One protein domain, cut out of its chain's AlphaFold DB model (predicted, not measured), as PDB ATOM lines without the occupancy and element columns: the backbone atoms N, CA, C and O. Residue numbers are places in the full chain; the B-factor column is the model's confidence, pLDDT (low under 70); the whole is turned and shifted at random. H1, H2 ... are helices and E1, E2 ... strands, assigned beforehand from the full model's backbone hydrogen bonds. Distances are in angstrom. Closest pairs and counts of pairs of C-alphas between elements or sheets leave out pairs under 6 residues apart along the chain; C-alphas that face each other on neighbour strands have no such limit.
ATOM      1  N   VAL A 196     -23.448 -13.216  22.703       98.44
ATOM      2  CA  VAL A 196     -22.823 -12.284  21.763       98.44
ATOM      3  C   VAL A 196     -23.920 -11.667  20.916       98.44
ATOM      4  O   VAL A 196     -24.783 -12.375  20.397       98.44
ATOM      5  N   VAL A 197     -23.884 -10.353  20.753       98.25
ATOM      6  CA  VAL A 197     -24.765  -9.635  19.835       98.25
ATOM      7  C   VAL A 197     -23.912  -9.059  18.718       98.25
ATOM      8  O   VAL A 197     -22.947  -8.357  18.994       98.25
ATOM      9  N   ALA A 198     -24.246  -9.358  17.464       97.88
ATOM     10  CA  ALA A 198     -23.627  -8.711  16.310       97.88
ATOM     11  C   ALA A 198     -24.697  -7.918  15.566       97.88
ATOM     12  O   ALA A 198     -25.615  -8.502  14.984       97.88
ATOM     13  N   GLY A 199     -24.615  -6.591  15.628       96.88
ATOM     14  CA  GLY A 199     -25.721  -5.770  15.157       96.88
ATOM     15  C   GLY A 199     -25.483  -4.271  15.179       96.88
ATOM     16  O   GLY A 199     -24.360  -3.789  15.321       96.88
ATOM     17  N   SER A 200     -26.586  -3.551  15.005       97.31
ATOM     18  CA  SER A 200     -26.613  -2.103  14.849       97.31
ATOM     19  C   SER A 200     -26.490  -1.333  16.160       97.31
ATOM     20  O   SER A 200     -26.994  -1.750  17.209       97.31
ATOM     21  N   LEU A 201     -25.871  -0.162  16.044       98.38
ATOM     22  CA  LEU A 201     -25.737   0.878  17.058       98.38
ATOM     23  C   LEU A 201     -26.228   2.185  16.434       98.38
ATOM     24  O   LEU A 201     -25.617   2.668  15.479       98.38
ATOM     25  N   ASN A 202     -27.339   2.730  16.930       98.06
ATOM     26  CA  ASN A 202     -27.905   3.976  16.415       98.06
ATOM     27  C   ASN A 202     -28.094   4.985  17.540       98.06
ATOM     28  O   ASN A 202     -28.499   4.612  18.636       98.06
ATOM     29  N   LYS A 231     -31.244  -1.854  17.026       93.50
ATOM     30  CA  LYS A 231     -31.789  -3.152  17.460       93.50
ATOM     31  C   LYS A 231     -30.723  -4.048  18.089       93.50
ATOM     32  O   LYS A 231     -31.055  -4.778  19.019       93.50
ATOM     33  N   GLY A 232     -29.481  -3.983  17.607       97.06
ATOM     34  CA  GLY A 232     -28.356  -4.708  18.198       97.06
ATOM     35  C   GLY A 232     -28.093  -4.256  19.629       97.06
ATOM     36  O   GLY A 232     -28.187  -5.059  20.556       97.06
ATOM     37  N   ALA A 233     -27.865  -2.958  19.818       97.50
ATOM     38  CA  ALA A 233     -27.653  -2.370  21.138       97.50
ATOM     39  C   ALA A 233     -28.804  -2.683  22.109       97.50
ATOM     40  O   ALA A 233     -28.566  -3.171  23.211       97.50
ATOM     41  N   ASN A 234     -30.057  -2.511  21.676       97.12
ATOM     42  CA  ASN A 234     -31.231  -2.782  22.508       97.12
ATOM     43  C   ASN A 234     -31.305  -4.250  22.957       97.12
ATOM     44  O   ASN A 234     -31.682  -4.528  24.095       97.12
ATOM     45  N   GLN A 235     -30.928  -5.198  22.093       97.12
ATOM     46  CA  GLN A 235     -30.854  -6.614  22.467       97.12
ATOM     47  C   GLN A 235     -29.716  -6.898  23.446       97.12
ATOM     48  O   GLN A 235     -29.908  -7.677  24.380       97.12
ATOM     49  N   ALA A 236     -28.558  -6.264  23.258       97.81
ATOM     50  CA  ALA A 236     -27.416  -6.411  24.153       97.81
ATOM     51  C   ALA A 236     -27.739  -5.884  25.559       97.81
ATOM     52  O   ALA A 236     -27.554  -6.603  26.539       97.81
ATOM     53  N   VAL A 237     -28.316  -4.682  25.651       97.88
ATOM     54  CA  VAL A 237     -28.755  -4.067  26.913       97.88
ATOM     55  C   VAL A 237     -29.837  -4.902  27.592       97.88
ATOM     56  O   VAL A 237     -29.748  -5.168  28.788       97.88
ATOM     57  N   ALA A 238     -30.832  -5.387  26.844       97.38
ATOM     58  CA  ALA A 238     -31.865  -6.252  27.409       97.38
ATOM     59  C   ALA A 238     -31.279  -7.546  28.001       97.38
ATOM     60  O   ALA A 238     -31.657  -7.944  29.100       97.38
ATOM     61  N   ALA A 239     -30.337  -8.190  27.305       96.62
ATOM     62  CA  ALA A 239     -29.676  -9.393  27.804       96.62
ATOM     63  C   ALA A 239     -28.808  -9.112  29.045       96.62
ATOM     64  O   ALA A 239     -28.852  -9.888  30.001       96.62
ATOM     65  N   ALA A 240     -28.071  -7.998  29.060       97.19
ATOM     66  CA  ALA A 240     -27.228  -7.599  30.185       97.19
ATOM     67  C   ALA A 240     -28.060  -7.316  31.443       97.19
ATOM     68  O   ALA A 240     -27.773  -7.848  32.514       97.19
ATOM     69  N   ARG A 241     -29.169  -6.580  31.302       96.81
ATOM     70  CA  ARG A 241     -30.100  -6.286  32.407       96.81
ATOM     71  C   ARG A 241     -30.816  -7.522  32.955       96.81
ATOM     72  O   ARG A 241     -31.244  -7.513  34.104       96.81
ATOM     73  N   LEU A 242     -30.924  -8.591  32.164       96.69
ATOM     74  CA  LEU A 242     -31.396  -9.905  32.623       96.69
ATOM     75  C   LEU A 242     -30.296 -10.736  33.317       96.69
ATOM     76  O   LEU A 242     -30.544 -11.879  33.696       96.69
ATOM     77  N   GLY A 243     -29.092 -10.181  33.489       95.31
ATOM     78  CA  GLY A 243     -27.976 -10.791  34.212       95.31
ATOM     79  C   GLY A 243     -27.043 -11.650  33.355       95.31
ATOM     80  O   GLY A 243     -26.198 -12.359  33.901       95.31
ATOM     81  N   ALA A 244     -27.172 -11.629  32.024       95.44
ATOM     82  CA  ALA A 244     -26.254 -12.364  31.159       95.44
ATOM     83  C   ALA A 244     -24.922 -11.606  30.986       95.44
ATOM     84  O   ALA A 244     -24.937 -10.396  30.780       95.44
ATOM     85  N   PRO A 245     -23.767 -12.296  30.956       97.38
ATOM     86  CA  PRO A 245     -22.535 -11.727  30.417       97.38
ATOM     87  C   PRO A 245     -22.680 -11.520  28.904       97.38
ATOM     88  O   PRO A 245     -22.863 -12.498  28.165       97.38
ATOM     89  N   VAL A 246     -22.603 -10.269  28.448       98.38
ATOM     90  CA  VAL A 246     -22.840  -9.886  27.048       98.38
ATOM     91  C   VAL A 246     -21.589  -9.282  26.423       98.38
ATOM     92  O   VAL A 246     -20.935  -8.451  27.046       98.38
ATOM     93  N   ALA A 247     -21.309  -9.645  25.171       98.44
ATOM     94  CA  ALA A 247     -20.382  -8.917  24.308       98.44
ATOM     95  C   ALA A 247     -21.104  -8.359  23.076       98.44
ATOM     96  O   ALA A 247     -21.927  -9.044  22.459       98.44
ATOM     97  N   MET A 248     -20.780  -7.121  22.710       98.25
ATOM     98  CA  MET A 248     -21.314  -6.428  21.540       98.25
ATOM     99  C   MET A 248     -20.265  -6.370  20.426       98.25
ATOM    100  O   MET A 248     -19.139  -5.913  20.619       98.25
ATOM    101  N   LEU A 249     -20.667  -6.802  19.232       98.50
ATOM    102  CA  LEU A 249     -19.932  -6.654  17.984       98.50
ATOM    103  C   LEU A 249     -20.693  -5.663  17.101       98.50
ATOM    104  O   LEU A 249     -21.886  -5.840  16.840       98.50
ATOM    105  N   GLY A 250     -20.014  -4.624  16.631       97.75
ATOM    106  CA  GLY A 250     -20.670  -3.526  15.924       97.75
ATOM    107  C   GLY A 250     -19.689  -2.510  15.364       97.75
ATOM    108  O   GLY A 250     -18.470  -2.653  15.494       97.75
ATOM    109  N   CYS A 251     -20.222  -1.466  14.739       98.12
ATOM    110  CA  CYS A 251     -19.447  -0.302  14.325       98.12
ATOM    111  C   CYS A 251     -20.150   0.982  14.768       98.12
ATOM    112  O   CYS A 251     -21.364   1.103  14.625       98.12
ATOM    113  N   VAL A 252     -19.372   1.937  15.266       98.69
ATOM    114  CA  VAL A 252     -19.788   3.321  15.516       98.69
ATOM    115  C   VAL A 252     -18.906   4.274  14.716       98.69
ATOM    116  O   VAL A 252     -17.814   3.894  14.286       98.69
ATOM    117  N   GLY A 253     -19.390   5.490  14.494       98.50
ATOM    118  CA  GLY A 253     -18.620   6.548  13.854       98.50
ATOM    119  C   GLY A 253     -17.512   7.090  14.754       98.50
ATOM    120  O   GLY A 253     -17.457   6.783  15.948       98.50
ATOM    121  N   ASP A 254     -16.650   7.927  14.190       97.88
ATOM    122  CA  ASP A 254     -15.675   8.751  14.916       97.88
ATOM    123  C   ASP A 254     -16.268  10.103  15.361       97.88
ATOM    124  O   ASP A 254     -15.569  11.106  15.484       97.88
ATOM    125  N   ASP A 255     -17.574  10.114  15.635       98.31
ATOM    126  CA  ASP A 255     -18.353  11.274  16.050       98.31
ATOM    127  C   ASP A 255     -18.766  11.222  17.533       98.31
ATOM    128  O   ASP A 255     -18.585  10.230  18.245       98.31
ATOM    129  N   ALA A 256     -19.365  12.315  18.018       98.25
ATOM    130  CA  ALA A 256     -19.831  12.417  19.401       98.25
ATOM    131  C   ALA A 256     -20.897  11.362  19.754       98.25
ATOM    132  O   ALA A 256     -20.963  10.904  20.896       98.25
ATOM    133  N   PHE A 257     -21.718  10.945  18.785       98.50
ATOM    134  CA  PHE A 257     -22.680   9.865  18.995       98.50
ATOM    135  C   PHE A 257     -21.988   8.522  19.202       98.50
ATOM    136  O   PHE A 257     -22.419   7.757  20.062       98.50
ATOM    137  N   GLY A 258     -20.892   8.248  18.494       98.44
ATOM    138  CA  GLY A 258     -20.110   7.034  18.686       98.44
ATOM    139  C   GLY A 258     -19.545   6.935  20.099       98.44
ATOM    140  O   GLY A 258     -19.636   5.877  20.724       98.44
ATOM    141  N   GLU A 259     -19.050   8.046  20.644       98.19
ATOM    142  CA  GLU A 259     -18.610   8.122  22.043       98.19
ATOM    143  C   GLU A 259     -19.755   7.827  23.023       98.19
ATOM    144  O   GLU A 259     -19.605   6.984  23.910       98.19
ATOM    145  N   GLN A 260     -20.917   8.459  22.834       98.44
ATOM    146  CA  GLN A 260     -22.087   8.260  23.697       98.44
ATOM    147  C   GLN A 260     -22.610   6.819  23.654       98.44
ATOM    148  O   GLN A 260     -22.873   6.231  24.702       98.44
ATOM    149  N   LEU A 261     -22.715   6.227  22.461       98.62
ATOM    150  CA  LEU A 261     -23.185   4.850  22.275       98.62
ATOM    151  C   LEU A 261     -22.262   3.851  22.973       98.62
ATOM    152  O   LEU A 261     -22.723   2.952  23.676       98.62
ATOM    153  N   VAL A 262     -20.949   4.023  22.817       98.62
ATOM    154  CA  VAL A 262     -19.952   3.163  23.464       98.62
ATOM    155  C   VAL A 262     -19.975   3.338  24.985       98.62
ATOM    156  O   VAL A 262     -19.907   2.345  25.711       98.62
ATOM    157  N   ALA A 263     -20.098   4.572  25.480       98.44
ATOM    158  CA  ALA A 263     -20.202   4.848  26.910       98.44
ATOM    159  C   ALA A 263     -21.458   4.212  27.530       98.44
ATOM    160  O   ALA A 263     -21.363   3.596  28.591       98.44
ATOM    161  N   ALA A 264     -22.603   4.286  26.845       98.06
ATOM    162  CA  ALA A 264     -23.848   3.674  27.300       98.06
ATOM    163  C   ALA A 264     -23.733   2.146  27.418       98.06
ATOM    164  O   ALA A 264     -24.137   1.579  28.429       98.06
ATOM    165  N   LEU A 265     -23.115   1.472  26.441       98.44
ATOM    166  CA  LEU A 265     -22.875   0.026  26.530       98.44
ATOM    167  C   LEU A 265     -21.958  -0.345  27.703       98.44
ATOM    168  O   LEU A 265     -22.239  -1.307  28.418       98.44
ATOM    169  N   ARG A 266     -20.880   0.421  27.930       98.25
ATOM    170  CA  ARG A 266     -19.983   0.192  29.077       98.25
ATOM    171  C   ARG A 266     -20.713   0.343  30.408       98.25
ATOM    172  O   ARG A 266     -20.466  -0.448  31.312       98.25
ATOM    173  N   ALA A 267     -21.596   1.333  30.525       97.94
ATOM    174  CA  ALA A 267     -22.378   1.564  31.739       97.94
ATOM    175  C   ALA A 267     -23.314   0.386  32.070       97.94
ATOM    176  O   ALA A 267     -23.583   0.128  33.238       97.94
ATOM    177  N   GLU A 268     -23.750  -0.367  31.059       97.94
ATOM    178  CA  GLU A 268     -24.550  -1.592  31.209       97.94
ATOM    179  C   GLU A 268     -23.685  -2.848  31.461       97.94
ATOM    180  O   GLU A 268     -24.205  -3.962  31.496       97.94
ATOM    181  N   GLY A 269     -22.363  -2.702  31.613       97.31
ATOM    182  CA  GLY A 269     -21.438  -3.816  31.848       97.31
ATOM    183  C   GLY A 269     -21.227  -4.726  30.632       97.31
ATOM    184  O   GLY A 269     -20.803  -5.871  30.786       97.31
ATOM    185  N   ILE A 270     -21.534  -4.243  29.428       98.38
ATOM    186  CA  ILE A 270     -21.380  -5.000  28.182       98.38
ATOM    187  C   ILE A 270     -19.921  -4.929  27.722       98.38
ATOM    188  O   ILE A 270     -19.330  -3.849  27.665       98.38
ATOM    189  N   ASP A 271     -19.344  -6.071  27.341       97.88
ATOM    190  CA  ASP A 271     -18.033  -6.114  26.695       97.88
ATOM    191  C   ASP A 271     -18.123  -5.502  25.291       97.88
ATOM    192  O   ASP A 271     -18.856  -5.971  24.417       97.88
ATOM    193  N   ILE A 272     -17.363  -4.433  25.083       97.00
ATOM    194  CA  ILE A 272     -17.336  -3.652  23.847       97.00
ATOM    195  C   ILE A 272     -16.051  -3.861  23.034       97.00
ATOM    196  O   ILE A 272     -15.812  -3.109  22.091       97.00
ATOM    197  N   ALA A 273     -15.200  -4.834  23.374       95.06
ATOM    198  CA  ALA A 273     -13.926  -5.055  22.683       95.06
ATOM    199  C   ALA A 273     -14.094  -5.318  21.174       95.06
ATOM    200  O   ALA A 273     -13.172  -5.083  20.396       95.06
ATOM    201  N   GLY A 274     -15.274  -5.786  20.750       95.00
ATOM    202  CA  GLY A 274     -15.631  -5.978  19.345       95.00
ATOM    203  C   GLY A 274     -16.427  -4.834  18.703       95.00
ATOM    204  O   GLY A 274     -16.887  -4.987  17.568       95.00
ATOM    205  N   VAL A 275     -16.607  -3.699  19.388       97.38
ATOM    206  CA  VAL A 275     -17.189  -2.483  18.803       97.38
ATOM    207  C   VAL A 275     -16.076  -1.666  18.156       97.38
ATOM    208  O   VAL A 275     -15.200  -1.129  18.829       97.38
ATOM    209  N   ARG A 276     -16.113  -1.558  16.827       96.75
ATOM    210  CA  ARG A 276     -15.115  -0.811  16.054       96.75
ATOM    211  C   ARG A 276     -15.540   0.636  15.848       96.75
ATOM    212  O   ARG A 276     -16.715   0.912  15.621       96.75
ATOM    213  N   ARG A 277     -14.567   1.543  15.848       97.62
ATOM    214  CA  ARG A 277     -14.744   2.903  15.331       97.62
ATOM    215  C   ARG A 277     -14.356   2.931  13.864       97.62
ATOM    216  O   ARG A 277     -13.329   2.364  13.494       97.62
ATOM    217  N   VAL A 278     -15.182   3.560  13.043       97.44
ATOM    218  CA  VAL A 278     -14.929   3.749  11.613       97.44
ATOM    219  C   VAL A 278     -15.077   5.229  11.255       97.44
ATOM    220  O   VAL A 278     -15.887   5.902  11.887       97.44
ATOM    221  N   PRO A 279     -14.344   5.735  10.247       97.94
ATOM    222  CA  PRO A 279     -14.481   7.125   9.827       97.94
ATOM    223  C   PRO A 279     -15.901   7.467   9.361       97.94
ATOM    224  O   PRO A 279     -16.497   6.722   8.568       97.94
ATOM    225  N   GLY A 280     -16.407   8.622   9.790       97.38
ATOM    226  CA  GLY A 280     -17.718   9.154   9.430       97.38
ATOM    227  C   GLY A 280     -18.772   9.001  10.534       97.38
ATOM    228  O   GLY A 280     -18.468   8.585  11.650       97.38
ATOM    229  N   PRO A 281     -20.040   9.337  10.236       98.12
ATOM    230  CA  PRO A 281     -21.079   9.416  11.254       98.12
ATOM    231  C   PRO A 281     -21.526   8.039  11.756       98.12
ATOM    232  O   PRO A 281     -21.617   7.061  11.001       98.12
ATOM    233  N   SER A 282     -21.893   7.984  13.033       98.62
ATOM    234  CA  SER A 282     -22.621   6.870  13.631       98.62
ATOM    235  C   SER A 282     -23.984   6.680  12.962       98.62
ATOM    236  O   SER A 282     -24.513   7.572  12.296       98.62
ATOM    237  N   GLY A 283     -24.566   5.491  13.122       98.00
ATOM    238  CA  GLY A 283     -25.943   5.271  12.693       98.00
ATOM    239  C   GLY A 283     -26.902   6.183  13.454       98.00
ATOM    240  O   GLY A 283     -26.708   6.440  14.644       98.00
ATOM    241  N   VAL A 284     -27.944   6.660  12.780       98.25
ATOM    242  CA  VAL A 284     -28.995   7.468  13.409       98.25
ATOM    243  C   VAL A 284     -30.376   6.987  12.998       98.25
ATOM    244  O   VAL A 284     -30.580   6.509  11.878       98.25
ATOM    245  N   ALA A 303     -22.049   4.331  10.193       98.00
ATOM    246  CA  ALA A 303     -21.043   3.341  10.560       98.00
ATOM    247  C   ALA A 303     -21.523   1.877  10.508       98.00
ATOM    248  O   ALA A 303     -20.734   0.996  10.162       98.00
ATOM    249  N   ASN A 304     -22.805   1.587  10.761       97.75
ATOM    250  CA  ASN A 304     -23.322   0.213  10.703       97.75
ATOM    251  C   ASN A 304     -23.196  -0.403   9.303       97.75
ATOM    252  O   ASN A 304     -22.957  -1.603   9.183       97.75
ATOM    253  N   ALA A 305     -23.288   0.403   8.238       96.50
ATOM    254  CA  ALA A 305     -23.095  -0.077   6.867       96.50
ATOM    255  C   ALA A 305     -21.640  -0.481   6.570       96.50
ATOM    256  O   ALA A 305     -21.394  -1.226   5.624       96.50
ATOM    257  N   ARG A 306     -20.675  -0.012   7.373       96.19
ATOM    258  CA  ARG A 306     -19.259  -0.405   7.288       96.19
ATOM    259  C   ARG A 306     -18.962  -1.697   8.044       96.19
ATOM    260  O   ARG A 306     -17.866  -2.236   7.910       96.19
ATOM    261  N   PHE A 307     -19.922  -2.229   8.802       95.81
ATOM    262  CA  PHE A 307     -19.764  -3.514   9.465       95.81
ATOM    263  C   PHE A 307     -19.977  -4.662   8.467       95.81
ATOM    264  O   PHE A 307     -21.008  -5.325   8.463       95.81
ATOM    265  N   THR A 308     -19.015  -4.876   7.572       94.56
ATOM    266  CA  THR A 308     -19.135  -5.852   6.475       94.56
ATOM    267  C   THR A 308     -18.419  -7.168   6.748       94.56
ATOM    268  O   THR A 308     -18.803  -8.189   6.187       94.56
ATOM    269  N   GLU A 309     -17.412  -7.160   7.622       94.25
ATOM    270  CA  GLU A 309     -16.577  -8.328   7.896       94.25
ATOM    271  C   GLU A 309     -16.331  -8.544   9.389       94.25
ATOM    272  O   GLU A 309     -16.156  -7.587  10.154       94.25
ATOM    273  N   LEU A 310     -16.265  -9.822   9.774       95.12
ATOM    274  CA  LEU A 310     -15.773 -10.274  11.078       95.12
ATOM    275  C   LEU A 310     -14.271 -10.569  11.029       95.12
ATOM    276  O   LEU A 310     -13.837 -11.497  10.329       95.12
ATOM    277  N   ASP A 311     -13.513  -9.839  11.841       93.19
ATOM    278  CA  ASP A 311     -12.103 -10.116  12.101       93.19
ATOM    279  C   ASP A 311     -11.906 -11.377  12.970       93.19
ATOM    280  O   ASP A 311     -12.853 -12.055  13.390       93.19
ATOM    281  N   ALA A 312     -10.646 -11.726  13.230       92.31
ATOM    282  CA  ALA A 312     -10.304 -12.904  14.019       92.31
ATOM    283  C   ALA A 312     -10.803 -12.826  15.475       92.31
ATOM    284  O   ALA A 312     -11.132 -13.860  16.059       92.31
ATOM    285  N   VAL A 313     -10.879 -11.627  16.059       90.44
ATOM    286  CA  VAL A 313     -11.351 -11.413  17.435       90.44
ATOM    287  C   VAL A 313     -12.856 -11.642  17.501       90.44
ATOM    288  O   VAL A 313     -13.308 -12.476  18.285       90.44
ATOM    289  N   ALA A 314     -13.623 -11.008  16.614       95.00
ATOM    290  CA  ALA A 314     -15.064 -11.176  16.486       95.00
ATOM    291  C   ALA A 314     -15.444 -12.640  16.220       95.00
ATOM    292  O   ALA A 314     -16.356 -13.178  16.848       95.00
ATOM    293  N   ARG A 315     -14.701 -13.331  15.343       96.44
ATOM    294  CA  ARG A 315     -14.913 -14.762  15.066       96.44
ATOM    295  C   ARG A 315     -14.700 -15.632  16.304       96.44
ATOM    296  O   ARG A 315     -15.521 -16.510  16.561       96.44
ATOM    297  N   ARG A 316     -13.629 -15.397  17.071       94.69
ATOM    298  CA  ARG A 316     -13.363 -16.123  18.326       94.69
ATOM    299  C   ARG A 316     -14.414 -15.821  19.389       94.69
ATOM    300  O   ARG A 316     -14.887 -16.751  20.034       94.69
ATOM    301  N   CYS A 317     -14.806 -14.555  19.521       95.62
ATOM    302  CA  CYS A 317     -15.861 -14.118  20.431       95.62
ATOM    303  C   CYS A 317     -17.155 -14.898  20.155       95.62
ATOM    304  O   CYS A 317     -17.638 -15.611  21.036       95.62
ATOM    305  N   ILE A 318     -17.622 -14.897  18.899       97.06
ATOM    306  CA  ILE A 318     -18.796 -15.669  18.469       97.06
ATOM    307  C   ILE A 318     -18.619 -17.158  18.769       97.06
ATOM    308  O   ILE A 318     -19.504 -17.754  19.368       97.06
ATOM    309  N   ALA A 319     -17.494 -17.765  18.379       96.06
ATOM    310  CA  ALA A 319     -17.262 -19.201  18.553       96.06
ATOM    311  C   ALA A 319     -17.205 -19.646  20.027       96.06
ATOM    312  O   ALA A 319     -17.399 -20.820  20.328       96.06
ATOM    313  N   SER A 320     -16.926 -18.720  20.946       94.50
ATOM    314  CA  SER A 320     -16.843 -18.994  22.381       94.50
ATOM    315  C   SER A 320     -18.171 -18.841  23.133       94.50
ATOM    316  O   SER A 320     -18.246 -19.262  24.293       94.50
ATOM    317  N   ALA A 321     -19.188 -18.262  22.487       96.06
ATOM    318  CA  ALA A 321     -20.469 -17.895  23.082       96.06
ATOM    319  C   ALA A 321     -21.427 -19.083  23.245       96.06
ATOM    320  O   ALA A 321     -21.257 -20.136  22.633       96.06
ATOM    321  N   ARG A 322     -22.496 -18.908  24.032       94.62
ATOM    322  CA  ARG A 322     -23.620 -19.867  24.065       94.62
ATOM    323  C   ARG A 322     -24.701 -19.493  23.059       94.62
ATOM    324  O   ARG A 322     -25.293 -20.376  22.439       94.62
ATOM    325  N   VAL A 323     -24.953 -18.193  22.911       94.88
ATOM    326  CA  VAL A 323     -25.979 -17.635  22.029       94.88
ATOM    327  C   VAL A 323     -25.401 -16.473  21.225       94.88
ATOM    328  O   VAL A 323     -24.726 -15.611  21.781       94.88
ATOM    329  N   LEU A 324     -25.708 -16.436  19.929       96.94
ATOM    330  CA  LEU A 324     -25.508 -15.303  19.036       96.94
ATOM    331  C   LEU A 324     -26.869 -14.680  18.691       96.94
ATOM    332  O   LEU A 324     -27.741 -15.365  18.146       96.94
ATOM    333  N   LEU A 325     -27.025 -13.384  18.963       96.25
ATOM    334  CA  LEU A 325     -28.180 -12.579  18.565       96.25
ATOM    335  C   LEU A 325     -27.842 -11.717  17.340       96.25
ATOM    336  O   LEU A 325     -26.811 -11.043  17.313       96.25
ATOM    337  N   LEU A 326     -28.723 -11.735  16.340       95.50
ATOM    338  CA  LEU A 326     -28.585 -11.008  15.075       95.50
ATOM    339  C   LEU A 326     -29.875 -10.259  14.723       95.50
ATOM    340  O   LEU A 326     -30.973 -10.667  15.108       95.50
ATOM    341  N   GLN A 327     -29.755  -9.196  13.930       93.00
ATOM    342  CA  GLN A 327     -30.875  -8.448  13.345       93.00
ATOM    343  C   GLN A 327     -30.548  -8.065  11.890       93.00
ATOM    344  O   GLN A 327     -29.494  -8.441  11.381       93.00
ATOM    345  N   LEU A 328     -31.433  -7.333  11.204       91.38
ATOM    346  CA  LEU A 328     -31.261  -6.960   9.787       91.38
ATOM    347  C   LEU A 328     -31.033  -5.458   9.571       91.38
ATOM    348  O   LEU A 328     -31.388  -4.909   8.532       91.38
ATOM    349  N   GLU A 329     -30.440  -4.787  10.559       90.38
ATOM    350  CA  GLU A 329     -29.935  -3.407  10.424       90.38
ATOM    351  C   GLU A 329     -28.441  -3.354  10.057       90.38
ATOM    352  O   GLU A 329     -27.904  -2.281   9.797       90.38
ATOM    353  N   SER A 330     -27.776  -4.510  10.014       90.44
ATOM    354  CA  SER A 330     -26.406  -4.671   9.522       90.44
ATOM    355  C   SER A 330     -26.408  -5.282   8.113       90.44
ATOM    356  O   SER A 330     -27.383  -5.942   7.739       90.44
ATOM    357  N   PRO A 331     -25.328  -5.111   7.326       91.50
ATOM    358  CA  PRO A 331     -25.209  -5.722   6.006       91.50
ATOM    359  C   PRO A 331     -25.478  -7.230   6.034       91.50
ATOM    360  O   PRO A 331     -24.892  -7.965   6.829       91.50
ATOM    361  N   LEU A 332     -26.333  -7.713   5.130       88.69
ATOM    362  CA  LEU A 332     -26.709  -9.129   5.076       88.69
ATOM    363  C   LEU A 332     -25.504 -10.094   4.965       88.69
ATOM    364  O   LEU A 332     -25.506 -11.096   5.683       88.69
ATOM    365  N   PRO A 333     -24.443  -9.804   4.178       89.31
ATOM    366  CA  PRO A 333     -23.258 -10.663   4.131       89.31
ATOM    367  C   PRO A 333     -22.592 -10.875   5.500       89.31
ATOM    368  O   PRO A 333     -22.137 -11.982   5.797       89.31
ATOM    369  N   LEU A 334     -22.587  -9.849   6.361       93.25
ATOM    370  CA  LEU A 334     -22.080  -9.955   7.729       93.25
ATOM    371  C   LEU A 334     -22.962 -10.890   8.564       93.25
ATOM    372  O   LEU A 334     -22.449 -11.772   9.253       93.25
ATOM    373  N   VAL A 335     -24.286 -10.720   8.490       92.50
ATOM    374  CA  VAL A 335     -25.259 -11.563   9.209       92.50
ATOM    375  C   VAL A 335     -25.058 -13.037   8.835       92.50
ATOM    376  O   VAL A 335     -24.987 -13.906   9.707       92.50
ATOM    377  N   GLU A 336     -24.878 -13.324   7.546       90.56
ATOM    378  CA  GLU A 336     -24.577 -14.667   7.039       90.56
ATOM    379  C   GLU A 336     -23.219 -15.193   7.513       90.56
ATOM    380  O   GLU A 336     -23.082 -16.376   7.839       90.56
ATOM    381  N   GLN A 337     -22.194 -14.341   7.536       93.75
ATOM    382  CA  GLN A 337     -20.866 -14.690   8.032       93.75
ATOM    383  C   GLN A 337     -20.915 -15.058   9.522       93.75
ATOM    384  O   GLN A 337     -20.397 -16.108   9.906       93.75
ATOM    385  N   ALA A 338     -21.579 -14.248  10.348       95.06
ATOM    386  CA  ALA A 338     -21.730 -14.473  11.783       95.06
ATOM    387  C   ALA A 338     -22.495 -15.767  12.078       95.06
ATOM    388  O   ALA A 338     -22.033 -16.598  12.864       95.06
ATOM    389  N   ALA A 339     -23.611 -15.989  11.378       92.94
ATOM    390  CA  ALA A 339     -24.396 -17.211  11.505       92.94
ATOM    391  C   ALA A 339     -23.583 -18.467  11.137       92.94
ATOM    392  O   ALA A 339     -23.685 -19.489  11.818       92.94
ATOM    393  N   ARG A 340     -22.745 -18.403  10.091       93.06
ATOM    394  CA  ARG A 340     -21.858 -19.514   9.701       93.06
ATOM    395  C   ARG A 340     -20.810 -19.823  10.768       93.06
ATOM    396  O   ARG A 340     -20.626 -20.995  11.090       93.06
ATOM    397  N   VAL A 341     -20.161 -18.799  11.325       94.94
ATOM    398  CA  VAL A 341     -19.158 -18.959  12.394       94.94
ATOM    399  C   VAL A 341     -19.788 -19.588  13.635       94.94
ATOM    400  O   VAL A 341     -19.294 -20.603  14.122       94.94
ATOM    401  N   ALA A 342     -20.918 -19.047  14.098       93.94
ATOM    402  CA  ALA A 342     -21.651 -19.578  15.245       93.94
ATOM    403  C   ALA A 342     -22.048 -21.044  15.037       93.94
ATOM    404  O   ALA A 342     -21.802 -21.894  15.891       93.94
ATOM    405  N   ARG A 343     -22.594 -21.369  13.861       89.19
ATOM    406  CA  ARG A 343     -23.010 -22.734  13.528       89.19
ATOM    407  C   ARG A 343     -21.846 -23.721  13.543       89.19
ATOM    408  O   ARG A 343     -22.010 -24.814  14.082       89.19
ATOM    409  N   ALA A 344     -20.704 -23.352  12.961       92.19
ATOM    410  CA  ALA A 344     -19.509 -24.196  12.942       92.19
ATOM    411  C   ALA A 344     -18.997 -24.499  14.361       92.19
ATOM    412  O   ALA A 344     -18.524 -25.601  14.617       92.19
ATOM    413  N   ALA A 345     -19.166 -23.556  15.290       93.75
ATOM    414  CA  ALA A 345     -18.806 -23.704  16.698       93.75
ATOM    415  C   ALA A 345     -19.920 -24.316  17.577       93.75
ATOM    416  O   ALA A 345     -19.741 -24.484  18.779       93.75
ATOM    417  N   GLY A 346     -21.079 -24.658  17.003       91.31
ATOM    418  CA  GLY A 346     -22.211 -25.221  17.744       91.31
ATOM    419  C   GLY A 346     -22.982 -24.226  18.616       91.31
ATOM    420  O   GLY A 346     -23.752 -24.651  19.475       91.31
ATOM    421  N   VAL A 347     -22.811 -22.928  18.373       93.56
ATOM    422  CA  VAL A 347     -23.475 -21.829  19.082       93.56
ATOM    423  C   VAL A 347     -24.915 -21.673  18.596       93.56
ATOM    424  O   VAL A 347     -25.199 -21.755  17.396       93.56
ATOM    425  N   THR A 348     -25.836 -21.429  19.528       91.56
ATOM    426  CA  THR A 348     -27.243 -21.148  19.226       91.56
ATOM    427  C   THR A 348     -27.366 -19.797  18.531       91.56
ATOM    428  O   THR A 348     -26.889 -18.795  19.051       91.56
ATOM    429  N   VAL A 349     -28.034 -19.741  17.377       91.12
ATOM    430  CA  VAL A 349     -28.269 -18.487  16.643       91.12
ATOM    431  C   VAL A 349     -29.744 -18.108  16.721       91.12
ATOM    432  O   VAL A 349     -30.613 -18.922  16.400       91.12
ATOM    433  N   ILE A 350     -30.008 -16.859  17.098       90.38
ATOM    434  CA  ILE A 350     -31.328 -16.223  17.091       90.38
ATOM    435  C   ILE A 350     -31.231 -14.992  16.192       90.38
ATOM    436  O   ILE A 350     -30.366 -14.144  16.397       90.38
ATOM    437  N   LEU A 351     -32.108 -14.883  15.191       88.75
ATOM    438  CA  LEU A 351     -32.175 -13.690  14.345       88.75
ATOM    439  C   LEU A 351     -33.565 -13.043  14.433       88.75
ATOM    440  O   LEU A 351     -34.606 -13.679  14.243       88.75
ATOM    441  N   THR A 352     -33.566 -11.740  14.685       86.81
ATOM    442  CA  THR A 352     -34.740 -10.877  14.580       86.81
ATOM    443  C   THR A 352     -34.822 -10.335  13.151       86.81
ATOM    444  O   THR A 352     -33.979  -9.532  12.756       86.81
ATOM    445  N   PRO A 353     -35.822 -10.737  12.349       83.06
ATOM    446  CA  PRO A 353     -35.934 -10.388  10.928       83.06
ATOM    447  C   PRO A 353     -36.447  -8.946  10.723       83.06
ATOM    448  O   PRO A 353     -37.500  -8.733  10.121       83.06
ATOM    449  N   ALA A 354     -35.766  -7.953  11.291       81.44
ATOM    450  CA  ALA A 354     -36.211  -6.565  11.274       81.44
ATOM    451  C   ALA A 354     -35.036  -5.583  11.087       81.44
ATOM    452  O   ALA A 354     -34.019  -5.748  11.768       81.44
ATOM    453  N   PRO A 355     -35.208  -4.530  10.259       80.81
ATOM    454  CA  PRO A 355     -36.310  -4.336   9.310       80.81
ATOM    455  C   PRO A 355     -36.321  -5.420   8.221       80.81
ATOM    456  O   PRO A 355     -35.318  -6.076   7.961       80.81
ATOM    457  N   VAL A 356     -37.484  -5.638   7.608       76.44
ATOM    458  CA  VAL A 356     -37.596  -6.566   6.477       76.44
ATOM    459  C   VAL A 356     -36.969  -5.893   5.252       76.44
ATOM    460  O   VAL A 356     -37.430  -4.805   4.897       76.44
ATOM    461  N   PRO A 357     -35.950  -6.493   4.609       71.38
ATOM    462  CA  PRO A 357     -35.408  -5.962   3.364       71.38
ATOM    463  C   PRO A 357     -36.494  -5.925   2.278       71.38
ATOM    464  O   PRO A 357     -37.381  -6.781   2.302       71.38
ATOM    465  N   PRO A 358     -36.423  -5.006   1.298       69.50
ATOM    466  CA  PRO A 358     -37.359  -4.982   0.169       69.50
ATOM    467  C   PRO A 358     -37.403  -6.316  -0.584       69.50
ATOM    468  O   PRO A 358     -38.471  -6.782  -0.968       69.50
ATOM    469  N   ASP A 359     -36.236  -6.942  -0.732       68.62
ATOM    470  CA  ASP A 359     -36.068  -8.268  -1.312       68.62
ATOM    471  C   ASP A 359     -35.457  -9.163  -0.222       68.62
ATOM    472  O   ASP A 359     -34.231  -9.241  -0.083       68.62
ATOM    473  N   PRO A 360     -36.287  -9.735   0.673       63.34
ATOM    474  CA  PRO A 360     -35.773 -10.561   1.748       63.34
ATOM    475  C   PRO A 360     -35.058 -11.765   1.126       63.34
ATOM    476  O   PRO A 360     -35.601 -12.387   0.204       63.34
ATOM    477  N   PRO A 361     -33.856 -12.123   1.608       60.34
ATOM    478  CA  PRO A 361     -33.184 -13.311   1.116       60.34
ATOM    479  C   PRO A 361     -34.095 -14.526   1.301       60.34
ATOM    480  O   PRO A 361     -34.912 -14.588   2.233       60.34
ATOM    481  N   ASP A 362     -33.935 -15.511   0.413       56.91
ATOM    482  CA  ASP A 362     -34.465 -16.851   0.665       56.91
ATOM    483  C   ASP A 362     -34.023 -17.251   2.085       56.91
ATOM    484  O   ASP A 362     -32.923 -16.849   2.490       56.91
ATOM    485  N   PRO A 363     -34.862 -17.935   2.895       55.84
ATOM    486  CA  PRO A 363     -34.477 -18.247   4.263       55.84
ATOM    487  C   PRO A 363     -33.084 -18.859   4.218       55.84
ATOM    488  O   PRO A 363     -32.841 -19.714   3.361       55.84
ATOM    489  N   LEU A 364     -32.185 -18.349   5.075       52.88
ATOM    490  CA  LEU A 364     -30.777 -18.744   5.103       52.88
ATOM    491  C   LEU A 364     -30.682 -20.247   4.806       52.88
ATOM    492  O   LEU A 364     -31.461 -21.009   5.399       52.88
ATOM    493  N   PRO A 365     -29.805 -20.659   3.869       45.34
ATOM    494  CA  PRO A 365     -29.875 -21.947   3.188       45.34
ATOM    495  C   PRO A 365     -30.073 -23.090   4.173       45.34
ATOM    496  O   PRO A 365     -29.627 -22.967   5.308       45.34
ATOM    497  N   PRO A 366     -30.660 -24.233   3.782       45.00
ATOM    498  CA  PRO A 366     -31.189 -25.186   4.740       45.00
ATOM    499  C   PRO A 366     -30.335 -25.620   5.938       45.00
ATOM    500  O   PRO A 366     -30.815 -25.910   7.036       45.00
ATOM    501  N   ALA A 367     -29.030 -25.603   5.720       44.84
ATOM    502  CA  ALA A 367     -28.006 -25.697   6.738       44.84
ATOM    503  C   ALA A 367     -28.227 -24.746   7.940       44.84
ATOM    504  O   ALA A 367     -28.115 -25.182   9.086       44.84
ATOM    505  N   CYS A 368     -28.556 -23.479   7.702       42.69
ATOM    506  CA  CYS A 368     -28.752 -22.427   8.689       42.69
ATOM    507  C   CYS A 368     -30.036 -22.593   9.512       42.69
ATOM    508  O   CYS A 368     -30.003 -22.249  10.688       42.69
ATOM    509  N   TRP A 369     -31.125 -23.167   8.971       43.22
ATOM    510  CA  TRP A 369     -32.376 -23.349   9.732       43.22
ATOM    511  C   TRP A 369     -32.373 -24.548  10.677       43.22
ATOM    512  O   TRP A 369     -33.015 -24.484  11.719       43.22
ATOM    513  N   ARG A 370     -31.635 -25.627  10.372       39.53
ATOM    514  CA  ARG A 370     -31.681 -26.876  11.168       39.53
ATOM    515  C   ARG A 370     -31.299 -26.712  12.643       39.53
ATOM    516  O   ARG A 370     -31.640 -27.577  13.441       39.53
ATOM    517  N   ARG A 371     -30.597 -25.633  13.002       42.16
ATOM    518  CA  ARG A 371     -30.217 -25.311  14.388       42.16
ATOM    519  C   ARG A 371     -30.623 -23.900  14.822       42.16
ATOM    520  O   ARG A 371     -30.281 -23.482  15.926       42.16
ATOM    521  N   TRP A 372     -31.338 -23.170  13.966       43.12
ATOM    522  CA  TRP A 372     -31.848 -21.844  14.289       43.12
ATOM    523  C   TRP A 372     -32.955 -21.997  15.324       43.12
ATOM    524  O   TRP A 372     -33.971 -22.641  15.069       43.12
ATOM    525  N   THR A 373     -32.708 -21.498  16.530       46.72
ATOM    526  CA  THR A 373     -33.489 -21.887  17.714       46.72
ATOM    527  C   THR A 373     -34.555 -20.855  18.079       46.72
ATOM    528  O   THR A 373     -35.283 -21.048  19.048       46.72
ATOM    529  N   GLY A 374     -34.705 -19.785  17.289       47.94
ATOM    530  CA  GLY A 374     -35.753 -18.793  17.505       47.94
ATOM    531  C   GLY A 374     -35.922 -17.805  16.354       47.94
ATOM    532  O   GLY A 374     -34.959 -17.192  15.896       47.94
ATOM    533  N   TRP A 375     -37.179 -17.628  15.943       45.91
ATOM    534  CA  TRP A 375     -37.661 -16.553  15.079       45.91
ATOM    535  C   TRP A 375     -38.580 -15.656  15.907       45.91
ATOM    536  O   TRP A 375     -39.577 -16.147  16.433       45.91
ATOM    537  N   CYS A 376     -38.274 -14.363  16.033       49.66
ATOM    538  CA  CYS A 376     -39.120 -13.422  16.776       49.66
ATOM    539  C   CYS A 376     -39.558 -12.255  15.873       49.66
ATOM    540  O   CYS A 376     -38.886 -11.220  15.836       49.66
ATOM    541  N   PRO A 377     -40.623 -12.419  15.068       47.94
ATOM    542  CA  PRO A 377     -41.166 -11.335  14.261       47.94
ATOM    543  C   PRO A 377     -42.173 -10.484  15.053       47.94
ATOM    544  O   PRO A 377     -42.969 -11.001  15.833       47.94
ATOM    545  N   THR A 378     -42.229  -9.182  14.765       51.34
ATOM    546  CA  THR A 378     -43.452  -8.394  14.999       51.34
ATOM    547  C   THR A 378     -44.484  -8.711  13.911       51.34
ATOM    548  O   THR A 378     -44.109  -9.093  12.798       51.34
ATOM    549  N   SER A 379     -45.782  -8.542  14.189       45.75
ATOM    550  CA  SER A 379     -46.872  -8.834  13.233       45.75
ATOM    551  C   SER A 379     -46.660  -8.164  11.867       45.75
ATOM    552  O   SER A 379     -46.820  -8.793  10.821       45.75
ATOM    553  N   MET A 380     -46.192  -6.915  11.880       52.00
ATOM    554  CA  MET A 380     -45.884  -6.132  10.686       52.00
ATOM    555  C   MET A 380     -44.665  -6.667   9.913       52.00
ATOM    556  O   MET A 380     -44.686  -6.705   8.682       52.00
ATOM    557  N   SER A 381     -43.621  -7.123  10.611       54.25
ATOM    558  CA  SER A 381     -42.437  -7.726   9.975       54.25
ATOM    559  C   SER A 381     -42.767  -9.089   9.366       54.25
ATOM    560  O   SER A 381     -42.319  -9.403   8.269       54.25
ATOM    561  N   CYS A 382     -43.615  -9.878  10.030       52.56
ATOM    562  CA  CYS A 382     -44.119 -11.139   9.493       52.56
ATOM    563  C   CYS A 382     -44.858 -10.911   8.163       52.56
ATOM    564  O   CYS A 382     -44.491 -11.497   7.146       52.56
ATOM    565  N   GLY A 383     -45.836  -9.995   8.147       52.72
ATOM    566  CA  GLY A 383     -46.618  -9.678   6.949       52.72
ATOM    567  C   GLY A 383     -45.754  -9.230   5.767       52.72
ATOM    568  O   GLY A 383     -45.886  -9.782   4.678       52.72
ATOM    569  N   ARG A 384     -44.813  -8.298   5.984       55.84
ATOM    570  CA  ARG A 384     -43.906  -7.823   4.921       55.84
ATOM    571  C   ARG A 384     -42.984  -8.920   4.398       55.84
ATOM    572  O   ARG A 384     -42.792  -9.011   3.192       55.84
ATOM    573  N   TRP A 385     -42.447  -9.766   5.278       61.59
ATOM    574  CA  TRP A 385     -41.536 -10.838   4.872       61.59
ATOM    575  C   TRP A 385     -42.229 -11.855   3.959       61.59
ATOM    576  O   TRP A 385     -41.670 -12.285   2.952       61.59
ATOM    577  N   TRP A 386     -43.464 -12.242   4.288       57.00
ATOM    578  CA  TRP A 386     -44.240 -13.162   3.455       57.00
ATOM    579  C   TRP A 386     -44.803 -12.493   2.197       57.00
ATOM    580  O   TRP A 386     -44.820 -13.128   1.145       57.00
ATOM    581  N   ALA A 387     -45.183 -11.214   2.263       57.22
ATOM    582  CA  ALA A 387     -45.642 -10.452   1.101       57.22
ATOM    583  C   ALA A 387     -44.529 -10.239   0.061       57.22
ATOM    584  O   ALA A 387     -44.750 -10.488  -1.122       57.22
ATOM    585  N   GLY A 388     -43.313  -9.877   0.493       55.34
ATOM    586  CA  GLY A 388     -42.147  -9.762  -0.392       55.34
ATOM    587  C   GLY A 388     -41.801 -11.078  -1.098       55.34
ATOM    588  O   GLY A 388     -41.316 -11.074  -2.225       55.34
ATOM    589  N   ARG A 389     -42.135 -12.224  -0.486       57.31
ATOM    590  CA  ARG A 389     -42.008 -13.543  -1.127       57.31
ATOM    591  C   ARG A 389     -43.101 -13.837  -2.145       57.31
ATOM    592  O   ARG A 389     -42.792 -14.370  -3.206       57.31
TER     593      ARG A 389
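This is residues 196 to 202, 231 to 284 and 303 to 389 of the 406 residues of the protein "PfkB domain-containing protein" of Thermaerobacter sp. FW80 (UniProt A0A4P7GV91). A twisted six-stranded parallel sheet forms the core, with H1 and H2 packed on one face and H3, H4 and H5 on the other; near the E6 edge, H7 lies at one end of the domain, off the sheet. The printed part has 148 residues, with seven named helices and six named strands in the order E1 H1 E2 H2 E3 H3 H4 E4 H5 E5 H6 E6 H7. The sheet's order is E3 E2 E1 E4 E5 E6, and the class is mixed, helices and strands. The whole is compact, with a radius of gyration of the C-alphas of 14.7 A and spans of 40 by 30 by 28 A.

The strands are E3, residues 271 to 278, 18.3 A long; E2, 246 to 253, 21.5 A; E1, 196 to 198, beginning at C-alpha (-22.823, -12.284, 21.763); E4, 323 to 326; E5, 348 to 351; and E6, 372 to 375. E2 bends by 53 degrees at residue 250 and E3 by 55 degrees at residue 274. The helices are H1, 231 to 241, 15.4 A; H2, 256 to 267, 16.6 A; H3, 303 to 306; H4, 312 to 320, 12.2 A; H5, 332 to 344, 18.5 A; H6, 366 to 369; and H7, 379 to 389, 15.9 A, ending at C-alpha (-42.008, -13.543, -1.127).

In the sheet, N 252 of E2 and O 276 of E3 are 2.9 A apart, N 249 of E2 and O 197 of E1 2.8 A, N 325 of E4 and O 196 of E1 2.8 A, N 350 of E5 and O 324 of E4 2.9 A, and N 373 of E6 and O 349 of E5 3.3 A, within hydrogen-bond range. The three layers, helices on both faces of a sheet, have H1 and H2 on one face, H4 and H5 on the other. H3 is on the same face as H4, over E2. H2 lies over E3 and E2 at a height of 9.2 A over the sheet; H5 lies over E4 and E5, also at 9.2 A. The strand-helix-strand units, parallel neighbour strands joined through a helix, are E2, H2, E3; E4, H5, E5; and E5, H6, E6, each with a right-handed crossover. H4 and H5 touch, the C-alphas of Ala 319 and Ala 342 being closest at 5.5 A, at a steep tilt of 50 degrees, the same way. H5, with residues 339 to 343 alone, only just touches H6, with 3 pairs of C-alphas within 8 A; the closest are those of Ala 339 and Cys 368, 7.4 A apart. H7 touches no helix and is not on the sheet. Every O i to N i+4 pair is within hydrogen-bond range in H1, H2, H4, H5 and H7; H3 and H6 are too short for such a pair.

The C-alphas farthest apart are those of Ala 256 and Pro 366, 41.9 A. Residues 203 to 230 and 285 to 302 are not printed; the gaps are 8.2 A from C-alpha 202 to 231 and 9.4 A from C-alpha 284 to 303. The link E5 to H6 is long. Residues 358 to 389 have pLDDT under 70; the printed part's mean is 85.7.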